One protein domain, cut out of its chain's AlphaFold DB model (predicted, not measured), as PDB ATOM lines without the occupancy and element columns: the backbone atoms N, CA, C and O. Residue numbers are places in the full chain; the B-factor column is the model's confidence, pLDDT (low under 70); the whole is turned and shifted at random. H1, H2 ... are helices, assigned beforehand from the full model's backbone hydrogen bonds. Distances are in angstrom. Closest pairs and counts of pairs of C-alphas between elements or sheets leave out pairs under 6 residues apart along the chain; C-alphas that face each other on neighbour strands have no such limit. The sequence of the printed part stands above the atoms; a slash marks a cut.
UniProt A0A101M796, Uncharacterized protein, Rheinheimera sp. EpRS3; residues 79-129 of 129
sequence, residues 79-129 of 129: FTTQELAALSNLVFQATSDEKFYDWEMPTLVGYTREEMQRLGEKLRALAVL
ATOM      1  N   PHE A  79      27.910  45.526  29.459       73.00
ATOM      2  CA  PHE A  79      27.671  46.007  30.821       73.00
ATOM      3  C   PHE A  79      28.577  45.278  31.817       73.00
ATOM      4  O   PHE A  79      28.774  44.066  31.728       73.00
ATOM      5  N   THR A  80      29.104  46.013  32.787       82.50
ATOM      6  CA  THR A  80      29.743  45.484  33.993       82.50
ATOM      7  C   THR A  80      28.697  44.912  34.952       82.50
ATOM      8  O   THR A  80      27.522  45.290  34.923       82.50
ATOM      9  N   THR A  81      29.119  44.038  35.867       82.06
ATOM     10  CA  THR A  81      28.250  43.499  36.932       82.06
ATOM     11  C   THR A  81      27.602  44.611  37.763       82.06
ATOM     12  O   THR A  81      26.419  44.543  38.095       82.06
ATOM     13  N   GLN A  82      28.340  45.692  38.032       83.75
ATOM     14  CA  GLN A  82      27.827  46.865  38.735       83.75
ATOM     15  C   GLN A  82      26.740  47.603  37.938       83.75
ATOM     16  O   GLN A  82      25.731  48.006  38.519       83.75
ATOM     17  N   GLU A  83      26.913  47.773  36.627       86.69
ATOM     18  CA  GLU A  83      25.905  48.400  35.761       86.69
ATOM     19  C   GLU A  83      24.637  47.547  35.671       86.69
ATOM     20  O   GLU A  83      23.533  48.076  35.792       86.69
ATOM     21  N   LEU A  84      24.775  46.224  35.562       89.00
ATOM     22  CA  LEU A  84      23.638  45.299  35.580       89.00
ATOM     23  C   LEU A  84      22.878  45.351  36.913       89.00
ATOM     24  O   LEU A  84      21.645  45.408  36.921       89.00
ATOM     25  N   ALA A  85      23.593  45.404  38.043       86.56
ATOM     26  CA  ALA A  85      22.984  45.570  39.360       86.56
ATOM     27  C   ALA A  85      22.255  46.919  39.488       86.56
ATOM     28  O   ALA A  85      21.144  46.980  40.019       86.56
ATOM     29  N   ALA A  86      22.849  48.001  38.977       90.44
ATOM     30  CA  ALA A  86      22.235  49.326  38.976       90.44
ATOM     31  C   ALA A  86      20.950  49.362  38.131       90.44
ATOM     32  O   ALA A  86      19.929  49.868  38.598       90.44
ATOM     33  N   LEU A  87      20.972  48.772  36.931       92.38
ATOM     34  CA  LEU A  87      19.801  48.661  36.059       92.38
ATOM     35  C   LEU A  87      18.701  47.804  36.693       92.38
ATOM     36  O   LEU A  87      17.534  48.190  36.674       92.38
ATOM     37  N   SER A  88      19.060  46.681  37.316       92.38
ATOM     38  CA  SER A  88      18.110  45.848  38.057       92.38
ATOM     39  C   SER A  88      17.426  46.627  39.188       92.38
ATOM     40  O   SER A  88      16.199  46.629  39.298       92.38
ATOM     41  N   ASN A  89      18.196  47.370  39.986       91.62
ATOM     42  CA  ASN A  89      17.651  48.193  41.067       91.62
ATOM     43  C   ASN A  89      16.739  49.313  40.546       91.62
ATOM     44  O   ASN A  89      15.693  49.567  41.143       91.62
ATOM     45  N   LEU A  90      17.109  49.957  39.434       91.31
ATOM     46  CA  LEU A  90      16.278  50.966  38.772       91.31
ATOM     47  C   LEU A  90      14.921  50.380  38.369       91.31
ATOM     48  O   LEU A  90      13.885  50.994  38.607       91.31
ATOM     49  N   VAL A  91      14.920  49.176  37.799       91.31
ATOM     50  CA  VAL A  91      13.702  48.468  37.402       91.31
ATOM     51  C   VAL A  91      12.802  48.165  38.599       91.31
ATOM     52  O   VAL A  91      11.598  48.419  38.540       91.31
ATOM     53  N   PHE A  92      13.365  47.667  39.702       91.31
ATOM     54  CA  PHE A  92      12.584  47.395  40.911       91.31
ATOM     55  C   PHE A  92      12.026  48.670  41.545       91.31
ATOM     56  O   PHE A  92      10.880  48.680  41.982       91.31
ATOM     57  N   GLN A  93      12.798  49.758  41.551       89.50
ATOM     58  CA  GLN A  93      12.316  51.071  41.987       89.50
ATOM     59  C   GLN A  93      11.151  51.545  41.111       89.50
ATOM     60  O   GLN A  93      10.093  51.886  41.633       89.50
ATOM     61  N   ALA A  94      11.307  51.501  39.785       87.31
ATOM     62  CA  ALA A  94      10.291  51.961  38.843       87.31
ATOM     63  C   ALA A  94       8.980  51.168  38.951       87.31
ATOM     64  O   ALA A  94       7.905  51.749  38.868       87.31
ATOM     65  N   THR A  95       9.064  49.855  39.167       90.25
ATOM     66  CA  THR A  95       7.894  48.963  39.259       90.25
ATOM     67  C   THR A  95       7.295  48.858  40.664       90.25
ATOM     68  O   THR A  95       6.305  48.151  40.842       90.25
ATOM     69  N   SER A  96       7.875  49.535  41.664       88.06
ATOM     70  CA  SER A  96       7.395  49.491  43.054       88.06
ATOM     71  C   SER A  96       6.124  50.312  43.293       88.06
ATOM     72  O   SER A  96       5.345  49.977  44.185       88.06
ATOM     73  N   ASP A  97       5.891  51.355  42.491       86.38
ATOM     74  CA  ASP A  97       4.665  52.151  42.516       86.38
ATOM     75  C   ASP A  97       3.782  51.786  41.319       86.38
ATOM     76  O   ASP A  97       4.029  52.180  40.177       86.38
ATOM     77  N   GLU A  98       2.726  51.028  41.606       80.25
ATOM     78  CA  GLU A  98       1.761  50.554  40.615       80.25
ATOM     79  C   GLU A  98       1.063  51.702  39.880       80.25
ATOM     80  O   GLU A  98       0.834  51.621  38.677       80.25
ATOM     81  N   LYS A  99       0.747  52.798  40.583       81.88
ATOM     82  CA  LYS A  99       0.014  53.928  39.993       81.88
ATOM     83  C   LYS A  99       0.896  54.727  39.053       81.88
ATOM     84  O   LYS A  99       0.413  55.231  38.043       81.88
ATOM     85  N   PHE A 100       2.172  54.859  39.400       78.62
ATOM     86  CA  PHE A 100       3.153  55.522  38.556       78.62
ATOM     87  C   PHE A 100       3.481  54.682  37.317       78.62
ATOM     88  O   PHE A 100       3.478  55.205  36.201       78.62
ATOM     89  N   TYR A 101       3.729  53.380  37.498       83.94
ATOM     90  CA  TYR A 101       4.140  52.518  36.395       83.94
ATOM     91  C   TYR A 101       2.992  52.187  35.443       83.94
ATOM     92  O   TYR A 101       3.240  52.101  34.256       83.94
ATOM     93  N   ASP A 102       1.744  52.039  35.887       83.06
ATOM     94  CA  ASP A 102       0.659  51.626  34.981       83.06
ATOM     95  C   ASP A 102       0.121  52.745  34.085       83.06
ATOM     96  O   ASP A 102      -0.605  52.475  33.129       83.06
ATOM     97  N   TRP A 103       0.439  54.004  34.389       80.69
ATOM     98  CA  TRP A 103      -0.195  55.129  33.710       80.69
ATOM     99  C   TRP A 103       0.421  55.431  32.334       80.69
ATOM    100  O   TRP A 103      -0.300  55.446  31.340       80.69
ATOM    101  N   GLU A 104       1.737  55.636  32.243       82.00
ATOM    102  CA  GLU A 104       2.404  55.942  30.958       82.00
ATOM    103  C   GLU A 104       3.596  55.031  30.647       82.00
ATOM    104  O   GLU A 104       3.917  54.797  29.477       82.00
ATOM    105  N   MET A 105       4.234  54.468  31.675       85.44
ATOM    106  CA  MET A 105       5.438  53.658  31.510       85.44
ATOM    107  C   MET A 105       5.257  52.402  30.641       85.44
ATOM    108  O   MET A 105       6.196  52.112  29.900       85.44
ATOM    109  N   PRO A 106       4.117  51.676  30.605       85.38
ATOM    110  CA  PRO A 106       4.043  50.439  29.839       85.38
ATOM    111  C   PRO A 106       4.011  50.728  28.338       85.38
ATOM    112  O   PRO A 106       4.577  49.986  27.543       85.38
ATOM    113  N   THR A 107       3.415  51.859  27.951       85.25
ATOM    114  CA  THR A 107       3.379  52.336  26.566       85.25
ATOM    115  C   THR A 107       4.733  52.891  26.125       85.25
ATOM    116  O   THR A 107       5.138  52.676  24.986       85.25
ATOM    117  N   LEU A 108       5.446  53.590  27.014       88.00
ATOM    118  CA  LEU A 108       6.757  54.176  26.711       88.00
ATOM    119  C   LEU A 108       7.874  53.130  26.647       88.00
ATOM    120  O   LEU A 108       8.758  53.217  25.799       88.00
ATOM    121  N   VAL A 109       7.843  52.157  27.556       88.19
ATOM    122  CA  VAL A 109       8.881  51.128  27.693       88.19
ATOM    123  C   VAL A 109       8.543  49.888  26.858       88.19
ATOM    124  O   VAL A 109       9.444  49.154  26.462       88.19
ATOM    125  N   GLY A 110       7.262  49.664  26.553       90.00
ATOM    126  CA  GLY A 110       6.786  48.498  25.808       90.00
ATOM    127  C   GLY A 110       6.713  47.217  26.644       90.00
ATOM    128  O   GLY A 110       6.604  46.134  26.078       90.00
ATOM    129  N   TYR A 111       6.796  47.340  27.971       90.44
ATOM    130  CA  TYR A 111       6.727  46.238  28.927       90.44
ATOM    131  C   TYR A 111       5.622  46.513  29.939       90.44
ATOM    132  O   TYR A 111       5.541  47.606  30.500       90.44
ATOM    133  N   THR A 112       4.797  45.508  30.221       91.06
ATOM    134  CA  THR A 112       3.954  45.534  31.421       91.06
ATOM    135  C   THR A 112       4.828  45.553  32.671       91.06
ATOM    136  O   THR A 112       6.016  45.211  32.646       91.06
ATOM    137  N   ARG A 113       4.237  45.936  33.801       90.62
ATOM    138  CA  ARG A 113       4.945  46.005  35.078       90.62
ATOM    139  C   ARG A 113       5.560  44.660  35.459       90.62
ATOM    140  O   ARG A 113       6.717  44.601  35.870       90.62
ATOM    141  N   GLU A 114       4.809  43.581  35.269       90.88
ATOM    142  CA  GLU A 114       5.229  42.215  35.567       90.88
ATOM    143  C   GLU A 114       6.375  41.775  34.652       90.88
ATOM    144  O   GLU A 114       7.327  41.133  35.099       90.88
ATOM    145  N   GLU A 115       6.319  42.120  33.365       92.31
ATOM    146  CA  GLU A 115       7.399  41.800  32.431       92.31
ATOM    147  C   GLU A 115       8.664  42.605  32.738       92.31
ATOM    148  O   GLU A 115       9.769  42.066  32.642       92.31
ATOM    149  N   MET A 116       8.516  43.856  33.177       93.06
ATOM    150  CA  MET A 116       9.642  44.673  33.607       93.06
ATOM    151  C   MET A 116      10.261  44.131  34.900       93.06
ATOM    152  O   MET A 116      11.479  44.010  34.977       93.06
ATOM    153  N   GLN A 117       9.464  43.703  35.884       92.31
ATOM    154  CA  GLN A 117       9.984  43.024  37.081       92.31
ATOM    155  C   GLN A 117      10.791  41.772  36.719       92.31
ATOM    156  O   GLN A 117      11.923  41.615  37.178       92.31
ATOM    157  N   ARG A 118      10.266  40.929  35.818       92.31
ATOM    158  CA  ARG A 118      10.990  39.752  35.304       92.31
ATOM    159  C   ARG A 118      12.294  40.133  34.603       92.31
ATOM    160  O   ARG A 118      13.279  39.403  34.700       92.31
ATOM    161  N   LEU A 119      12.330  41.257  33.886       91.88
ATOM    162  CA  LEU A 119      13.564  41.779  33.297       91.88
ATOM    163  C   LEU A 119      14.566  42.200  34.384       91.88
ATOM    164  O   LEU A 119      15.737  41.840  34.297       91.88
ATOM    165  N   GLY A 120      14.111  42.888  35.433       91.31
ATOM    166  CA  GLY A 120      14.937  43.257  36.587       91.31
ATOM    167  C   GLY A 120      15.560  42.047  37.284       91.31
ATOM    168  O   GLY A 120      16.741  42.079  37.636       91.31
ATOM    169  N   GLU A 121      14.811  40.952  37.419       90.75
ATOM    170  CA  GLU A 121      15.310  39.682  37.958       90.75
ATOM    171  C   GLU A 121      16.391  39.055  37.071       90.75
ATOM    172  O   GLU A 121      17.437  38.653  37.584       90.75
ATOM    173  N   LYS A 122      16.182  39.024  35.747       88.19
ATOM    174  CA  LYS A 122      17.186  38.538  34.785       88.19
ATOM    175  C   LYS A 122      18.476  39.352  34.862       88.19
ATOM    176  O   LYS A 122      19.555  38.775  34.933       88.19
ATOM    177  N   LEU A 123      18.369  40.681  34.905       88.38
ATOM    178  CA  LEU A 123      19.522  41.575  35.049       88.38
ATOM    179  C   LEU A 123      20.267  41.334  36.367       88.38
ATOM    180  O   LEU A 123      21.495  41.330  36.383       88.38
ATOM    181  N   ARG A 124      19.541  41.075  37.462       85.38
ATOM    182  CA  ARG A 124      20.158  40.754  38.754       85.38
ATOM    183  C   ARG A 124      20.910  39.433  38.721       85.38
ATOM    184  O   ARG A 124      21.991  39.357  39.287       85.38
ATOM    185  N   ALA A 125      20.342  38.412  38.082       79.56
ATOM    186  CA  ALA A 125      21.002  37.122  37.933       79.56
ATOM    187  C   ALA A 125      22.317  37.271  37.154       79.56
ATOM    188  O   ALA A 125      23.332  36.733  37.580       79.56
ATOM    189  N   LEU A 126      22.315  38.086  36.093       78.38
ATOM    190  CA  LEU A 126      23.515  38.370  35.304       78.38
ATOM    191  C   LEU A 126      24.576  39.180  36.069       78.38
ATOM    192  O   LEU A 126      25.759  39.053  35.788       78.38
ATOM    193  N   ALA A 127      24.169  40.006  37.035       75.12
ATOM    194  CA  ALA A 127      25.078  40.820  37.844       75.12
ATOM    195  C   ALA A 127      25.855  40.029  38.916       75.12
ATOM    196  O   ALA A 127      26.768  40.582  39.528       75.12
ATOM    197  N   VAL A 128      25.455  38.785  39.193       69.69
ATOM    198  CA  VAL A 128      26.056  37.914  40.223       69.69
ATOM    199  C   VAL A 128      27.024  36.885  39.612       69.69
ATOM    200  O   VAL A 128      27.697  36.170  40.351       69.69
ATOM    201  N   LEU A 129      27.104  36.827  38.280       52.69
ATOM    202  CA  LEU A 129      28.041  35.993  37.518       52.69
ATOM    203  C   LEU A 129      29.440  36.606  37.451       52.69
ATOM    204  O   LEU A 129      30.390  35.796  37.369       52.69
TER     205      LEU A 129
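This is residues 79 to 129 of the 129 residues of an uncharacterized protein of Rheinheimera sp. EpRS3 (UniProt A0A101M796). Two long helices, H1 and H4, lie side by side and run opposite ways, and two short helices, H2 and H3, make a small head at one end, where the chain passes from H1 to H4. The first and last printed residues lie at the other end of this rod. The printed part has 51 residues, with four named helices in the order H1, H2, H3, H4 and no named strand; the class is all helix. It is compact, with a radius of gyration of the C-alphas of 11.1 A, and spans 34 by 16 by 14 A.

Start with the longest helix, H1, residues 81 to 95. It touches H4, residues 113 to 126, at a shallow tilt of 17 degrees, opposite ways; their closest C-alphas, those of Ser 88 and Gly 120, are 4.4 A apart. At residues 94 to 95 alone, H1 only just touches H2, residues 98 to 103, with 3 pairs of C-alphas within 8 A and only at the corner, about perpendicular at 85 degrees; the closest C-alphas are those of Thr 95 and Tyr 101, 5.9 A apart. H4 only just touches H2 with residue 113 alone, again with 3 pairs; look at the closest C-alphas, those of Tyr 101 and Arg 113, 6.7 A apart. H3, residues 105 to 109, is close to H4 but not clearly touching, with the closest C-alphas, those of Pro 106 and Arg 113, 6.9 A apart. H1 and H3 are apart, and H2 and H3 meet only through their link. In H1, H3 and H4 every O i to N i+4 pair is within hydrogen-bond range; in H2, 1 of 2 is.

Find C-alpha 81 at (28.250, 43.499, 36.932); from there H1 runs 21.2 A to C-alpha 95 at (7.894, 48.963, 39.259). H2 measures 8.5 A and H3 5.7 A. H4 runs 20.1 A from C-alpha 113 to C-alpha 126 at (23.515, 38.370, 35.304).

The two C-alphas farthest apart, those of Trp 103 and Leu 129, are 34.3 A apart. The printed part has no cut, and its three links are tight. Look for low confidence at residues 128 to 129, under 70; the mean pLDDT of the printed part is 85.9.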